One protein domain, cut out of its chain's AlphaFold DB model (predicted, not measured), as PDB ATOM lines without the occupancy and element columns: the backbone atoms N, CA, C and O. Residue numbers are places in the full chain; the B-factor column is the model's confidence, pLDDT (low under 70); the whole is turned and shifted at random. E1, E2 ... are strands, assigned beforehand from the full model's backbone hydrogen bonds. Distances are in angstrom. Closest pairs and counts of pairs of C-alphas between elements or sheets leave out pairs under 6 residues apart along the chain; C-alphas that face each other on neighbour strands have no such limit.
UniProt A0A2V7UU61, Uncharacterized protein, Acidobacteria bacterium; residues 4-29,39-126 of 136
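AT A GLANCE: This is residues 4 to 29 and 39 to 126 of the 136 residues of an uncharacterized protein of Acidobacteria bacterium (UniProt A0A2V7UU61). What shape does the backbone make? One twisted sheet of eight strands curls like part of a barrel, folding back so that E1 to E5 face E7 and E8, with E6 as the hinge; its edge strands E1 and E8 stay apart. What is it built of? The printed part has 114 residues with eight named strands and no named helix, class all strand; the antiparallel sheet runs E1 to E8, the order along the chain. How large is it? It is compact, with a radius of gyration of the C-alphas of 13.7 A and spans of 39 by 31 by 21 A.

IN THESE COORDINATES: Where do the strands lie? E1 is residues 4 to 10, with C-alpha 4 at (-24.840, -22.203, 46.981), E2 is 22 to 28, E3 is 39 to 43 and E4 is 50 to 57, 22.5 A long. E5 is 60 to 67, 22.2 A, E6 is 79 to 92, 30.3 A, E7 is 98 to 112, 31.0 A, and E8 is 123 to 126, with C-alpha 126 at (-21.603, -42.906, 28.392). Which bend? E6 bends by 91 degrees at residue 83, and E7 by 91 degrees at residue 107.

HOW THE PARTS SIT: How does the sheet begin? E1 and E2 form a hairpin at 149 degrees, with N 7 and O 24 2.9 A apart; E2 and E3 are antiparallel neighbours, with N 27 and O 42 3.0 A apart. How does it go on? E3 to E8 form a meander, each strand the antiparallel neighbour of the one before. Within hydrogen-bond range are N 41 and O 52, 3.0 A, N 53 and O 64, 2.9 A, N 63 and O 86, 3.0 A, N 85 and O 106, 2.8 A, and N 109 and O 124, 2.8 A.

THE WHOLE: Where is it cut? Residues 30 to 38 are not printed, and C-alphas 29 and 39 are 7.7 A apart. Which links are long? Those from E1 to E2 and from E5 to E6. Where is confidence low? Residues 29, 39 to 49, 51 and 55 to 57 have pLDDT under 70.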
ATOM      1  N   ARG A   4     -26.071 -21.858  47.702       84.50
ATOM      2  CA  ARG A   4     -24.840 -22.203  46.981       84.50
ATOM      3  C   ARG A   4     -24.603 -23.705  46.984       84.50
ATOM      4  O   ARG A   4     -24.769 -24.355  48.011       84.50
ATOM      5  N   TYR A   5     -24.181 -24.242  45.854       85.44
ATOM      6  CA  TYR A   5     -23.870 -25.654  45.707       85.44
ATOM      7  C   TYR A   5     -22.523 -25.845  45.016       85.44
ATOM      8  O   TYR A   5     -21.980 -24.938  44.389       85.44
ATOM      9  N   LEU A   6     -21.975 -27.046  45.149       89.75
ATOM     10  CA  LEU A   6     -20.905 -27.555  44.311       89.75
ATOM     11  C   LEU A   6     -21.462 -28.696  43.478       89.75
ATOM     12  O   LEU A   6     -21.866 -29.719  44.034       89.75
ATOM     13  N   LEU A   7     -21.461 -28.516  42.164       90.50
ATOM     14  CA  LEU A   7     -21.617 -29.616  41.231       90.50
ATOM     15  C   LEU A   7     -20.239 -30.228  40.991       90.50
ATOM     16  O   LEU A   7     -19.287 -29.506  40.698       90.50
ATOM     17  N   GLN A   8     -20.137 -31.547  41.099       94.06
ATOM     18  CA  GLN A   8     -18.980 -32.283  40.600       94.06
ATOM     19  C   GLN A   8     -19.439 -33.294  39.565       94.06
ATOM     20  O   GLN A   8     -20.388 -34.029  39.829       94.06
ATOM     21  N   ILE A   9     -18.761 -33.341  38.422       93.81
ATOM     22  CA  ILE A   9     -18.990 -34.307  37.347       93.81
ATOM     23  C   ILE A   9     -17.742 -35.166  37.212       93.81
ATOM     24  O   ILE A   9     -16.627 -34.650  37.139       93.81
ATOM     25  N   LEU A  10     -17.931 -36.478  37.183       95.31
ATOM     26  CA  LEU A  10     -16.877 -37.451  36.960       95.31
ATOM     27  C   LEU A  10     -17.187 -38.160  35.641       95.31
ATOM     28  O   LEU A  10     -18.217 -38.840  35.551       95.31
ATOM     29  N   PRO A  11     -16.329 -38.013  34.616       94.19
ATOM     30  CA  PRO A  11     -16.427 -38.838  33.426       94.19
ATOM     31  C   PRO A  11     -16.428 -40.325  33.796       94.19
ATOM     32  O   PRO A  11     -15.804 -40.730  34.781       94.19
ATOM     33  N   ASP A  12     -17.130 -41.144  33.014       94.75
ATOM     34  CA  ASP A  12     -17.077 -42.591  33.186       94.75
ATOM     35  C   ASP A  12     -15.624 -43.052  32.994       94.75
ATOM     36  O   ASP A  12     -14.886 -42.508  32.176       94.75
ATOM     37  N   ARG A  13     -15.196 -44.060  33.753       90.06
ATOM     38  CA  ARG A  13     -13.839 -44.618  33.674       90.06
ATOM     39  C   ARG A  13     -13.532 -45.219  32.303       90.06
ATOM     40  O   ARG A  13     -12.362 -45.359  31.966       90.06
ATOM     41  N   GLY A  14     -14.560 -45.586  31.533       88.94
ATOM     42  CA  GLY A  14     -14.416 -45.977  30.129       88.94
ATOM     43  C   GLY A  14     -14.059 -44.814  29.194       88.94
ATOM     44  O   GLY A  14     -13.561 -45.044  28.093       88.94
ATOM     45  N   CYS A  15     -14.276 -43.568  29.622       85.88
ATOM     46  CA  CYS A  15     -13.891 -42.374  28.887       85.88
ATOM     47  C   CYS A  15     -12.398 -42.102  29.107       85.88
ATOM     48  O   CYS A  15     -11.980 -41.746  30.208       85.88
ATOM     49  N   ASN A  16     -11.585 -42.218  28.056       86.38
ATOM     50  CA  ASN A  16     -10.164 -41.849  28.080       86.38
ATOM     51  C   ASN A  16      -9.985 -40.316  28.098       86.38
ATOM     52  O   ASN A  16      -9.447 -39.735  27.159       86.38
ATOM     53  N   MET A  17     -10.480 -39.654  29.144       88.62
ATOM     54  CA  MET A  17     -10.424 -38.205  29.333       88.62
ATOM     55  C   MET A  17      -9.326 -37.816  30.334       88.62
ATOM     56  O   MET A  17      -9.088 -38.541  31.300       88.62
ATOM     57  N   PRO A  18      -8.673 -36.651  30.170       87.56
ATOM     58  CA  PRO A  18      -7.531 -36.242  30.992       87.56
ATOM     59  C   PRO A  18      -7.899 -35.734  32.398       87.56
ATOM     60  O   PRO A  18      -7.053 -35.158  33.081       87.56
ATOM     61  N   VAL A  19      -9.145 -35.915  32.845       83.81
ATOM     62  CA  VAL A  19      -9.626 -35.469  34.161       83.81
ATOM     63  C   VAL A  19     -10.429 -36.555  34.855       83.81
ATOM     64  O   VAL A  19     -11.208 -37.274  34.234       83.81
ATOM     65  N   THR A  20     -10.269 -36.635  36.173       85.44
ATOM     66  CA  THR A  20     -11.016 -37.573  37.020       85.44
ATOM     67  C   THR A  20     -12.271 -36.952  37.632       85.44
ATOM     68  O   THR A  20     -13.177 -37.683  38.018       85.44
ATOM     69  N   ALA A  21     -12.318 -35.621  37.753       93.19
ATOM     70  CA  ALA A  21     -13.462 -34.861  38.247       93.19
ATOM     71  C   ALA A  21     -13.384 -33.400  37.772       93.19
ATOM     72  O   ALA A  21     -12.289 -32.858  37.624       93.19
ATOM     73  N   LEU A  22     -14.544 -32.778  37.574       93.00
ATOM     74  CA  LEU A  22     -14.712 -31.363  37.240       93.00
ATOM     75  C   LEU A  22     -15.683 -30.734  38.226       93.00
ATOM     76  O   LEU A  22     -16.757 -31.290  38.460       93.00
ATOM     77  N   SER A  23     -15.320 -29.586  38.785       93.12
ATOM     78  CA  SER A  23     -16.061 -28.943  39.863       93.12
ATOM     79  C   SER A  23     -16.559 -27.558  39.450       93.12
ATOM     80  O   SER A  23     -15.772 -26.701  39.047       93.12
ATOM     81  N   PHE A  24     -17.854 -27.308  39.647       88.75
ATOM     82  CA  PHE A  24     -18.529 -26.061  39.290       88.75
ATOM     83  C   PHE A  24     -19.259 -25.482  40.510       88.75
ATOM     84  O   PHE A  24     -20.095 -26.170  41.110       88.75
ATOM     85  N   PRO A  25     -18.951 -24.246  40.937       85.12
ATOM     86  CA  PRO A  25     -19.785 -23.553  41.906       85.12
ATOM     87  C   PRO A  25     -21.134 -23.205  41.257       85.12
ATOM     88  O   PRO A  25     -21.177 -22.617  40.182       85.12
ATOM     89  N   MET A  26     -22.233 -23.564  41.917       78.50
ATOM     90  CA  MET A  26     -23.593 -23.381  41.403       78.50
ATOM     91  C   MET A  26     -24.421 -22.501  42.343       78.50
ATOM     92  O   MET A  26     -24.271 -22.581  43.568       78.50
ATOM     93  N   GLY A  27     -25.345 -21.723  41.782       72.31
ATOM     94  CA  GLY A  27     -26.350 -20.960  42.516       72.31
ATOM     95  C   GLY A  27     -27.739 -21.551  42.286       72.31
ATOM     96  O   GLY A  27     -28.357 -21.350  41.248       72.31
ATOM     97  N   ALA A  28     -28.290 -22.265  43.264       70.50
ATOM     98  CA  ALA A  28     -29.690 -22.657  43.162       70.50
ATOM     99  C   ALA A  28     -30.580 -21.436  43.403       70.50
ATOM    100  O   ALA A  28     -30.410 -20.723  44.398       70.50
ATOM    101  N   ALA A  29     -31.570 -21.259  42.539       61.31
ATOM    102  CA  ALA A  29     -32.694 -20.365  42.749       61.31
ATOM    103  C   ALA A  29     -33.987 -21.194  42.785       61.31
ATOM    104  O   ALA A  29     -34.028 -22.357  42.382       61.31
ATOM    105  N   VAL A  39     -37.059 -27.938  40.170       48.72
ATOM    106  CA  VAL A  39     -36.005 -27.056  40.689       48.72
ATOM    107  C   VAL A  39     -35.036 -26.768  39.545       48.72
ATOM    108  O   VAL A  39     -34.420 -27.683  39.003       48.72
ATOM    109  N   GLN A  40     -34.886 -25.492  39.199       51.47
ATOM    110  CA  GLN A  40     -33.889 -25.021  38.247       51.47
ATOM    111  C   GLN A  40     -32.665 -24.573  39.046       51.47
ATOM    112  O   GLN A  40     -32.770 -23.723  39.933       51.47
ATOM    113  N   VAL A  41     -31.514 -25.183  38.778       53.22
ATOM    114  CA  VAL A  41     -30.241 -24.788  39.385       53.22
ATOM    115  C   VAL A  41     -29.405 -24.170  38.279       53.22
ATOM    116  O   VAL A  41     -28.979 -24.860  37.356       53.22
ATOM    117  N   LEU A  42     -29.205 -22.860  38.366       51.97
ATOM    118  CA  LEU A  42     -28.390 -22.115  37.418       51.97
ATOM    119  C   LEU A  42     -26.964 -21.991  37.975       51.97
ATOM    120  O   LEU A  42     -26.731 -22.036  39.187       51.97
ATOM    121  N   LEU A  43     -25.968 -21.891  37.102       48.47
ATOM    122  CA  LEU A  43     -24.641 -21.456  37.531       48.47
ATOM    123  C   LEU A  43     -24.755 -20.009  38.046       48.47
ATOM    124  O   LEU A  43     -25.484 -19.203  37.474       48.47
ATOM    125  N   ASP A  44     -24.059 -19.673  39.132       39.72
ATOM    126  CA  ASP A  44     -23.990 -18.283  39.599       39.72
ATOM    127  C   ASP A  44     -22.993 -17.538  38.690       39.72
ATOM    128  O   ASP A  44     -21.780 -17.681  38.854       39.72
ATOM    129  N   GLY A  45     -23.488 -16.828  37.670       40.56
ATOM    130  CA  GLY A  45     -22.663 -16.058  36.732       40.56
ATOM    131  C   GLY A  45     -23.242 -15.943  35.316       40.56
ATOM    132  O   GLY A  45     -23.865 -16.871  34.802       40.56
ATOM    133  N   GLU A  46     -23.005 -14.790  34.687       35.97
ATOM    134  CA  GLU A  46     -23.313 -14.511  33.280       35.97
ATOM    135  C   GLU A  46     -22.068 -14.722  32.392       35.97
ATOM    136  O   GLU A  46     -20.990 -14.243  32.765       35.97
ATOM    137  N   PRO A  47     -22.198 -15.346  31.205       46.12
ATOM    138  CA  PRO A  47     -23.357 -16.115  30.750       46.12
ATOM    139  C   PRO A  47     -23.426 -17.470  31.473       46.12
ATOM    140  O   PRO A  47     -22.399 -18.103  31.729       46.12
ATOM    141  N   SER A  48     -24.637 -17.940  31.789       52.84
ATOM    142  CA  SER A  48     -24.853 -19.280  32.354       52.84
ATOM    143  C   SER A  48     -24.518 -20.352  31.310       52.84
ATOM    144  O   SER A  48     -25.378 -20.841  30.587       52.84
ATOM    145  N   ALA A  49     -23.240 -20.714  31.215       65.06
ATOM    146  CA  ALA A  49     -22.759 -21.700  30.252       65.06
ATOM    147  C   ALA A  49     -23.094 -23.148  30.647       65.06
ATOM    148  O   ALA A  49     -22.802 -24.054  29.880       65.06
ATOM    149  N   LEU A  50     -23.682 -23.370  31.830       72.06
ATOM    150  CA  LEU A  50     -24.107 -24.667  32.355       72.06
ATOM    151  C   LEU A  50     -25.473 -24.544  33.039       72.06
ATOM    152  O   LEU A  50     -25.616 -23.864  34.055       72.06
ATOM    153  N   GLU A  51     -26.456 -25.244  32.490       69.69
ATOM    154  CA  GLU A  51     -27.840 -25.280  32.944       69.69
ATOM    155  C   GLU A  51     -28.196 -26.675  33.463       69.69
ATOM    156  O   GLU A  51     -27.891 -27.690  32.829       69.69
ATOM    157  N   LEU A  52     -28.842 -26.730  34.633       71.88
ATOM    158  CA  LEU A  52     -29.405 -27.955  35.190       71.88
ATOM    159  C   LEU A  52     -30.886 -27.733  35.495       71.88
ATOM    160  O   LEU A  52     -31.253 -26.936  36.364       71.88
ATOM    161  N   GLU A  53     -31.740 -28.484  34.812       70.75
ATOM    162  CA  GLU A  53     -33.178 -28.495  35.053       70.75
ATOM    163  C   GLU A  53     -33.572 -29.867  35.589       70.75
ATOM    164  O   GLU A  53     -33.494 -30.858  34.866       70.75
ATOM    165  N   PHE A  54     -33.991 -29.938  36.857       71.69
ATOM    166  CA  PHE A  54     -34.424 -31.185  37.484       71.69
ATOM    167  C   PHE A  54     -35.884 -31.116  37.933       71.69
ATOM    168  O   PHE A  54     -36.299 -30.217  38.666       71.69
ATOM    169  N   LEU A  55     -36.644 -32.146  37.587       67.75
ATOM    170  CA  LEU A  55     -37.882 -32.505  38.264       67.75
ATOM    171  C   LEU A  55     -37.529 -33.219  39.571       67.75
ATOM    172  O   LEU A  55     -36.676 -34.109  39.589       67.75
ATOM    173  N   ALA A  56     -38.176 -32.815  40.663       68.88
ATOM    174  CA  ALA A  56     -37.995 -33.420  41.976       68.88
ATOM    175  C   ALA A  56     -39.258 -34.198  42.364       68.88
ATOM    176  O   ALA A  56     -40.281 -33.601  42.690       68.88
ATOM    177  N   GLU A  57     -39.175 -35.527  42.372       69.19
ATOM    178  CA  GLU A  57     -40.289 -36.417  42.716       69.19
ATOM    179  C   GLU A  57     -39.811 -37.499  43.685       69.19
ATOM    180  O   GLU A  57     -38.779 -38.124  43.460       69.19
ATOM    181  N   ASN A  58     -40.545 -37.730  44.780       77.19
ATOM    182  CA  ASN A  58     -40.263 -38.808  45.743       77.19
ATOM    183  C   ASN A  58     -38.785 -38.883  46.195       77.19
ATOM    184  O   ASN A  58     -38.191 -39.957  46.234       77.19
ATOM    185  N   ALA A  59     -38.182 -37.730  46.511       78.06
ATOM    186  CA  ALA A  59     -36.764 -37.602  46.876       78.06
ATOM    187  C   ALA A  59     -35.776 -38.082  45.793       78.06
ATOM    188  O   ALA A  59     -34.667 -38.515  46.099       78.06
ATOM    189  N   THR A  60     -36.152 -37.978  44.522       79.25
ATOM    190  CA  THR A  60     -35.281 -38.205  43.367       79.25
ATOM    191  C   THR A  60     -35.283 -36.958  42.489       79.25
ATOM    192  O   THR A  60     -36.343 -36.397  42.216       79.25
ATOM    193  N   LEU A  61     -34.099 -36.518  42.059       81.94
ATOM    194  CA  LEU A  61     -33.944 -35.543  40.981       81.94
ATOM    195  C   LEU A  61     -33.829 -36.282  39.660       81.94
ATOM    196  O   LEU A  61     -33.077 -37.251  39.571       81.94
ATOM    197  N   ARG A  62     -34.521 -35.795  38.634       83.12
ATOM    198  CA  ARG A  62     -34.360 -36.250  37.253       83.12
ATOM    199  C   ARG A  62     -34.485 -35.084  36.290       83.12
ATOM    200  O   ARG A  62     -35.439 -34.325  36.391       83.12
ATOM    201  N   GLY A  63     -33.583 -34.973  35.324       82.31
ATOM    202  CA  GLY A  63     -33.712 -33.946  34.297       82.31
ATOM    203  C   GLY A  63     -32.448 -33.697  33.491       82.31
ATOM    204  O   GLY A  63     -31.549 -34.537  33.484       82.31
ATOM    205  N   GLY A  64     -32.435 -32.600  32.743       83.69
ATOM    206  CA  GLY A  64     -31.380 -32.278  31.788       83.69
ATOM    207  C   GLY A  64     -30.235 -31.510  32.435       83.69
ATOM    208  O   GLY A  64     -30.461 -30.621  33.254       83.69
ATOM    209  N   LEU A  65     -29.011 -31.846  32.043       84.56
ATOM    210  CA  LEU A  65     -27.837 -31.012  32.248       84.56
ATOM    211  C   LEU A  65     -27.249 -30.693  30.878       84.56
ATOM    212  O   LEU A  65     -26.991 -31.598  30.078       84.56
ATOM    213  N   GLY A  66     -27.050 -29.411  30.613       83.94
ATOM    214  CA  GLY A  66     -26.596 -28.940  29.317       83.94
ATOM    215  C   GLY A  66     -25.686 -27.736  29.444       83.94
ATOM    216  O   GLY A  66     -25.820 -26.945  30.371       83.94
ATOM    217  N   THR A  67     -24.770 -27.587  28.500       83.25
ATOM    218  CA  THR A  67     -24.015 -26.347  28.321       83.25
ATOM    219  C   THR A  67     -24.488 -25.604  27.085       83.25
ATOM    220  O   THR A  67     -24.844 -26.233  26.088       83.25
ATOM    221  N   THR A  68     -24.458 -24.274  27.121       72.94
ATOM    222  CA  THR A  68     -24.750 -23.430  25.955       72.94
ATOM    223  C   THR A  68     -23.454 -22.986  25.272       72.94
ATOM    224  O   THR A  68     -22.423 -22.851  25.930       72.94
ATOM    225  N   GLY A  69     -23.514 -22.776  23.947       73.88
ATOM    226  CA  GLY A  69     -22.457 -22.178  23.115       73.88
ATOM    227  C   GLY A  69     -21.033 -22.652  23.428       73.88
ATOM    228  O   GLY A  69     -20.604 -23.719  22.999       73.88
ATOM    229  N   ASP A  70     -20.330 -21.823  24.191       80.62
ATOM    230  CA  ASP A  70     -18.900 -21.876  24.485       80.62
ATOM    231  C   ASP A  70     -18.494 -22.917  25.545       80.62
ATOM    232  O   ASP A  70     -17.305 -23.073  25.814       80.62
ATOM    233  N   GLY A  71     -19.436 -23.626  26.170       83.25
ATOM    234  CA  GLY A  71     -19.126 -24.560  27.255       83.25
ATOM    235  C   GLY A  71     -18.769 -23.858  28.572       83.25
ATOM    236  O   GLY A  71     -18.569 -22.645  28.642       83.25
ATOM    237  N   ALA A  72     -18.701 -24.623  29.660       87.44
ATOM    238  CA  ALA A  72     -18.500 -24.097  31.008       87.44
ATOM    239  C   ALA A  72     -17.076 -24.336  31.520       87.44
ATOM    240  O   ALA A  72     -16.562 -25.455  31.473       87.44
ATOM    241  N   LEU A  73     -16.448 -23.294  32.072       89.19
ATOM    242  CA  LEU A  73     -15.128 -23.402  32.691       89.19
ATOM    243  C   LEU A  73     -15.241 -23.956  34.119       89.19
ATOM    244  O   LEU A  73     -15.886 -23.367  34.985       89.19
ATOM    245  N   SER A  74     -14.585 -25.086  34.362       90.94
ATOM    246  CA  SER A  74     -14.465 -25.708  35.687       90.94
ATOM    247  C   SER A  74     -13.407 -25.025  36.564       90.94
ATOM    248  O   SER A  74     -12.505 -24.342  36.069       90.94
ATOM    249  N   ASN A  75     -13.453 -25.276  37.876       90.50
ATOM    250  CA  ASN A  75     -12.409 -24.831  38.810       90.50
ATOM    251  C   ASN A  75     -11.025 -25.415  38.474       90.50
ATOM    252  O   ASN A  75     -10.001 -24.800  38.764       90.50
ATOM    253  N   GLU A  76     -10.990 -26.590  37.846       91.88
ATOM    254  CA  GLU A  76      -9.785 -27.273  37.376       91.88
ATOM    255  C   GLU A  76      -9.218 -26.659  36.079       91.88
ATOM    256  O   GLU A  76      -8.274 -27.195  35.502       91.88
ATOM    257  N   ARG A  77      -9.767 -25.520  35.625       91.25
ATOM    258  CA  ARG A  77      -9.389 -24.811  34.392       91.25
ATOM    259  C   ARG A  77      -9.531 -25.655  33.127       91.25
ATOM    260  O   ARG A  77      -8.776 -25.476  32.178       91.25
ATOM    261  N   ARG A  78     -10.520 -26.545  33.096       92.31
ATOM    262  CA  ARG A  78     -10.954 -27.240  31.878       92.31
ATOM    263  C   ARG A  78     -12.324 -26.752  31.459       92.31
ATOM    264  O   ARG A  78     -13.187 -26.549  32.317       92.31
ATOM    265  N   ARG A  79     -12.512 -26.585  30.158       92.31
ATOM    266  CA  ARG A  79     -13.800 -26.261  29.560       92.31
ATOM    267  C   ARG A  79     -14.560 -27.559  29.310       92.31
ATOM    268  O   ARG A  79     -13.983 -28.536  28.833       92.31
ATOM    269  N   LEU A  80     -15.821 -27.583  29.717       92.12
ATOM    270  CA  LEU A  80     -16.711 -28.728  29.600       92.12
ATOM    271  C   LEU A  80     -17.888 -28.349  28.711       92.12
ATOM    272  O   LEU A  80     -18.557 -27.352  28.973       92.12
ATOM    273  N   TRP A  81     -18.175 -29.198  27.732       92.50
ATOM    274  CA  TRP A  81     -19.447 -29.219  27.027       92.50
ATOM    275  C   TRP A  81     -20.191 -30.477  27.437       92.50
ATOM    276  O   TRP A  81     -19.593 -31.553  27.528       92.50
ATOM    277  N   LEU A  82     -21.485 -30.357  27.716       91.00
ATOM    278  CA  LEU A  82     -22.307 -31.515  28.021       91.00
ATOM    279  C   LEU A  82     -23.722 -31.405  27.474       91.00
ATOM    280  O   LEU A  82     -24.312 -30.329  27.391       91.00
ATOM    281  N   HIS A  83     -24.266 -32.574  27.166       92.19
ATOM    282  CA  HIS A  83     -25.680 -32.795  26.933       92.19
ATOM    283  C   HIS A  83     -26.042 -34.157  27.520       92.19
ATOM    284  O   HIS A  83     -25.775 -35.206  26.924       92.19
ATOM    285  N   ALA A  84     -26.599 -34.146  28.727       92.19
ATOM    286  CA  ALA A  84     -26.852 -35.356  29.491       92.19
ATOM    287  C   ALA A  84     -28.178 -35.292  30.247       92.19
ATOM    288  O   ALA A  84     -28.711 -34.227  30.552       92.19
ATOM    289  N   ILE A  85     -28.696 -36.468  30.585       91.38
ATOM    290  CA  ILE A  85     -29.816 -36.637  31.502       91.38
ATOM    291  C   ILE A  85     -29.251 -37.137  32.825       91.38
ATOM    292  O   ILE A  85     -28.599 -38.180  32.874       91.38
ATOM    293  N   GLY A  86     -29.517 -36.398  33.897       90.69
ATOM    294  CA  GLY A  86     -29.134 -36.751  35.253       90.69
ATOM    295  C   GLY A  86     -30.269 -37.371  36.048       90.69
ATOM    296  O   GLY A  86     -31.432 -36.989  35.904       90.69
ATOM    297  N   THR A  87     -29.914 -38.308  36.922       91.56
ATOM    298  CA  THR A  87     -30.794 -38.845  37.960       91.56
ATOM    299  C   THR A  87     -30.033 -39.066  39.264       91.56
ATOM    300  O   THR A  87     -28.877 -39.487  39.246       91.56
ATOM    301  N   GLY A  88     -30.652 -38.799  40.410       90.44
ATOM    302  CA  GLY A  88     -30.013 -39.039  41.703       90.44
ATOM    303  C   GLY A  88     -30.957 -38.887  42.884       90.44
ATOM    304  O   GLY A  88     -31.882 -38.076  42.858       90.44
ATOM    305  N   SER A  89     -30.718 -39.663  43.939       89.50
ATOM    306  CA  SER A  89     -31.477 -39.549  45.186       89.50
ATOM    307  C   SER A  89     -31.079 -38.289  45.954       89.50
ATOM    308  O   SER A  89     -29.894 -37.996  46.122       89.50
ATOM    309  N   VAL A  90     -32.081 -37.570  46.454       86.50
ATOM    310  CA  VAL A  90     -31.917 -36.391  47.302       86.50
ATOM    311  C   VAL A  90     -31.848 -36.822  48.754       86.50
ATOM    312  O   VAL A  90     -32.768 -37.432  49.296       86.50
ATOM    313  N   THR A  91     -30.767 -36.431  49.405       86.94
ATOM    314  CA  THR A  91     -30.592 -36.507  50.853       86.94
ATOM    315  C   THR A  91     -30.658 -35.106  51.445       86.94
ATOM    316  O   THR A  91     -30.546 -34.116  50.726       86.94
ATOM    317  N   ARG A  92     -30.892 -34.993  52.750       83.75
ATOM    318  CA  ARG A  92     -30.951 -33.696  53.430       83.75
ATOM    319  C   ARG A  92     -29.599 -33.400  54.086       83.75
ATOM    320  O   ARG A  92     -29.130 -34.203  54.888       83.75
ATOM    321  N   ALA A  93     -29.019 -32.244  53.776       81.56
ATOM    322  CA  ALA A  93     -27.843 -31.700  54.447       81.56
ATOM    323  C   ALA A  93     -28.163 -31.232  55.875       81.56
ATOM    324  O   ALA A  93     -29.325 -31.044  56.249       81.56
ATOM    325  N   ALA A  94     -27.117 -30.981  56.668       80.88
ATOM    326  CA  ALA A  94     -27.240 -30.528  58.056       80.88
ATOM    327  C   ALA A  94     -28.015 -29.203  58.209       80.88
ATOM    328  O   ALA A  94     -28.674 -28.988  59.222       80.88
ATOM    329  N   ASP A  95     -27.976 -28.337  57.197       78.06
ATOM    330  CA  ASP A  95     -28.679 -27.049  57.163       78.06
ATOM    331  C   ASP A  95     -30.088 -27.121  56.539       78.06
ATOM    332  O   ASP A  95     -30.763 -26.105  56.376       78.06
ATOM    333  N   GLY A  96     -30.546 -28.324  56.184       78.06
ATOM    334  CA  GLY A  96     -31.863 -28.565  55.606       78.06
ATOM    335  C   GLY A  96     -31.951 -28.450  54.083       78.06
ATOM    336  O   GLY A  96     -33.027 -28.738  53.547       78.06
ATOM    337  N   ARG A  97     -30.870 -28.089  53.375       81.88
ATOM    338  CA  ARG A  97     -30.818 -28.125  51.902       81.88
ATOM    339  C   ARG A  97     -30.767 -29.564  51.374       81.88
ATOM    340  O   ARG A  97     -30.389 -30.486  52.092       81.88
ATOM    341  N   GLY A  98     -31.202 -29.770  50.132       82.75
ATOM    342  CA  GLY A  98     -31.173 -31.082  49.478       82.75
ATOM    343  C   GLY A  98     -29.857 -31.317  48.739       82.75
ATOM    344  O   GLY A  98     -29.407 -30.430  48.027       82.75
ATOM    345  N   GLU A  99     -29.268 -32.504  48.861       87.88
ATOM    346  CA  GLU A  99     -28.019 -32.891  48.198       87.88
ATOM    347  C   GLU A  99     -28.161 -34.197  47.425       87.88
ATOM    348  O   GLU A  99     -28.820 -35.132  47.880       87.88
ATOM    349  N   VAL A 100     -27.443 -34.298  46.308       90.50
ATOM    350  CA  VAL A 100     -27.201 -35.559  45.605       90.50
ATOM    351  C   VAL A 100     -25.767 -35.994  45.893       90.50
ATOM    352  O   VAL A 100     -24.813 -35.431  45.361       90.50
ATOM    353  N   VAL A 101     -25.618 -36.994  46.760       91.56
ATOM    354  CA  VAL A 101     -24.315 -37.569  47.152       91.56
ATOM    355  C   VAL A 101     -23.780 -38.512  46.074       91.56
ATOM    356  O   VAL A 101     -22.568 -38.578  45.876       91.56
ATOM    357  N   THR A 102     -24.691 -39.198  45.381       91.31
ATOM    358  CA  THR A 102     -24.407 -40.115  44.277       91.31
ATOM    359  C   THR A 102     -25.506 -39.970  43.230       91.31
ATOM    360  O   THR A 102     -26.648 -40.366  43.468       91.31
ATOM    361  N   GLY A 103     -25.171 -39.387  42.084       92.81
ATOM    362  CA  GLY A 103     -26.045 -39.281  40.921       92.81
ATOM    363  C   GLY A 103     -25.398 -39.889  39.680       92.81
ATOM    364  O   GLY A 103     -24.173 -39.991  39.598       92.81
ATOM    365  N   ASN A 104     -26.229 -40.284  38.722       95.12
ATOM    366  CA  ASN A 104     -25.816 -40.777  37.414       95.12
ATOM    367  C   ASN A 104     -26.158 -39.748  36.328       95.12
ATOM    368  O   ASN A 104     -27.237 -39.156  36.362       95.12
ATOM    369  N   LEU A 105     -25.255 -39.568  35.372       93.31
ATOM    370  CA  LEU A 105     -25.401 -38.787  34.155       93.31
ATOM    371  C   LEU A 105     -25.255 -39.722  32.954       93.31
ATOM    372  O   LEU A 105     -24.231 -40.370  32.752       93.31
ATOM    373  N   MET A 106     -26.280 -39.735  32.114       95.44
ATOM    374  CA  MET A 106     -26.256 -40.431  30.837       95.44
ATOM    375  C   MET A 106     -26.240 -39.408  29.712       95.44
ATOM    376  O   MET A 106     -27.186 -38.632  29.576       95.44
ATOM    377  N   GLY A 107     -25.215 -39.448  28.871       95.12
ATOM    378  CA  GLY A 107     -25.148 -38.626  27.676       95.12
ATOM    379  C   GLY A 107     -23.730 -38.257  27.292       95.12
ATOM    380  O   GLY A 107     -22.776 -38.977  27.576       95.12
ATOM    381  N   TYR A 108     -23.629 -37.128  26.605       95.69
ATOM    382  CA  TYR A 108     -22.412 -36.651  25.980       95.69
ATOM    383  C   TYR A 108     -21.672 -35.652  26.869       95.69
ATOM    384  O   TYR A 108     -22.279 -34.707  27.376       95.69
ATOM    385  N   LEU A 109     -20.361 -35.848  26.995       95.06
ATOM    386  CA  LEU A 109     -19.393 -34.937  27.594       95.06
ATOM    387  C   LEU A 109     -18.251 -34.697  26.598       95.06
ATOM    388  O   LEU A 109     -17.777 -35.630  25.945       95.06
ATOM    389  N   ALA A 110     -17.737 -33.477  26.557       95.50
ATOM    390  CA  ALA A 110     -16.535 -33.117  25.818       95.50
ATOM    391  C   ALA A 110     -15.680 -32.126  26.596       95.50
ATOM    392  O   ALA A 110     -16.197 -31.317  27.365       95.50
ATOM    393  N   LEU A 111     -14.365 -32.211  26.403       95.19
ATOM    394  CA  LEU A 111     -13.387 -31.422  27.142       95.19
ATOM    395  C   LEU A 111     -12.477 -30.628  26.220       95.19
ATOM    396  O   LEU A 111     -12.145 -31.073  25.124       95.19
ATOM    397  N   GLY A 112     -12.013 -29.498  26.736       93.81
ATOM    398  CA  GLY A 112     -11.014 -28.634  26.118       93.81
ATOM    399  C   GLY A 112     -10.234 -27.865  27.181       93.81
ATOM    400  O   GLY A 112     -10.643 -27.788  28.349       93.81
ATOM    401  N   ASP A 113      -9.095 -27.303  26.792       94.19
ATOM    402  CA  ASP A 113      -8.482 -26.214  27.542       94.19
ATOM    403  C   ASP A 113      -9.352 -24.937  27.502       94.19
ATOM    404  O   ASP A 113     -10.356 -24.885  26.788       94.19
ATOM    405  N   PRO A 114      -9.047 -23.903  28.315       91.44
ATOM    406  CA  PRO A 114      -9.888 -22.712  28.421       91.44
ATOM    407  C   PRO A 114     -10.184 -21.999  27.103       91.44
ATOM    408  O   PRO A 114     -11.224 -21.352  27.036       91.44
ATOM    409  N   ASP A 115      -9.319 -22.124  26.099       90.12
ATOM    410  CA  ASP A 115      -9.432 -21.450  24.799       90.12
ATOM    411  C   ASP A 115      -9.575 -22.444  23.630       90.12
ATOM    412  O   ASP A 115      -9.480 -22.049  22.471       90.12
ATOM    413  N   ASP A 116      -9.777 -23.729  23.933       92.38
ATOM    414  CA  ASP A 116      -9.935 -24.776  22.925       92.38
ATOM    415  C   ASP A 116     -11.368 -24.859  22.392       92.38
ATOM    416  O   ASP A 116     -12.337 -24.469  23.051       92.38
ATOM    417  N   ASP A 117     -11.485 -25.491  21.225       92.06
ATOM    418  CA  ASP A 117     -12.750 -25.978  20.693       92.06
ATOM    419  C   ASP A 117     -13.274 -27.193  21.479       92.06
ATOM    420  O   ASP A 117     -12.544 -27.924  22.162       92.06
ATOM    421  N   GLU A 118     -14.574 -27.441  21.332       93.62
ATOM    422  CA  GLU A 118     -15.251 -28.588  21.922       93.62
ATOM    423  C   GLU A 118     -14.554 -29.913  21.568       93.62
ATOM    424  O   GLU A 118     -14.400 -30.280  20.404       93.62
ATOM    425  N   GLY A 119     -14.168 -30.671  22.597       93.75
ATOM    426  CA  GLY A 119     -13.638 -32.023  22.431       93.75
ATOM    427  C   GLY A 119     -12.153 -32.104  22.079       93.75
ATOM    428  O   GLY A 119     -11.664 -33.216  21.869       93.75
ATOM    429  N   ALA A 120     -11.419 -30.987  22.072       95.25
ATOM    430  CA  ALA A 120      -9.968 -30.969  21.852       95.25
ATOM    431  C   ALA A 120      -9.190 -31.896  22.812       95.25
ATOM    432  O   ALA A 120      -8.183 -32.495  22.435       95.25
ATOM    433  N   LEU A 121      -9.694 -32.075  24.036       94.31
ATOM    434  CA  LEU A 121      -9.147 -32.977  25.056       94.31
ATOM    435  C   LEU A 121      -9.920 -34.300  25.180       94.31
ATOM    436  O   LEU A 121      -9.715 -35.062  26.128       94.31
ATOM    437  N   GLY A 122     -10.796 -34.585  24.223       94.31
ATOM    438  CA  GLY A 122     -11.564 -35.815  24.134       94.31
ATOM    439  C   GLY A 122     -13.057 -35.621  24.367       94.31
ATOM    440  O   GLY A 122     -13.520 -34.672  25.003       94.31
ATOM    441  N   THR A 123     -13.811 -36.585  23.852       95.19
ATOM    442  CA  THR A 123     -15.265 -36.672  23.965       95.19
ATOM    443  C   THR A 123     -15.662 -38.043  24.489       95.19
ATOM    444  O   THR A 123     -14.913 -39.018  24.387       95.19
ATOM    445  N   CYS A 124     -16.829 -38.123  25.114       96.06
ATOM    446  CA  CYS A 124     -17.367 -39.371  25.612       96.06
ATOM    447  C   CYS A 124     -18.884 -39.335  25.600       96.06
ATOM    448  O   CYS A 124     -19.493 -38.345  25.990       96.06
ATOM    449  N   ASN A 125     -19.486 -40.440  25.179       96.50
ATOM    450  CA  ASN A 125     -20.906 -40.684  25.347       96.50
ATOM    451  C   ASN A 125     -21.057 -41.951  26.187       96.50
ATOM    452  O   ASN A 125     -20.782 -43.048  25.696       96.50
ATOM    453  N   SER A 126     -21.431 -41.795  27.455       95.62
ATOM    454  CA  SER A 126     -21.603 -42.906  28.392       95.62
ATOM    455  C   SER A 126     -22.949 -42.831  29.106       95.62
ATOM    456  O   SER A 126     -23.624 -41.801  29.147       95.62
TER     457      SER A 126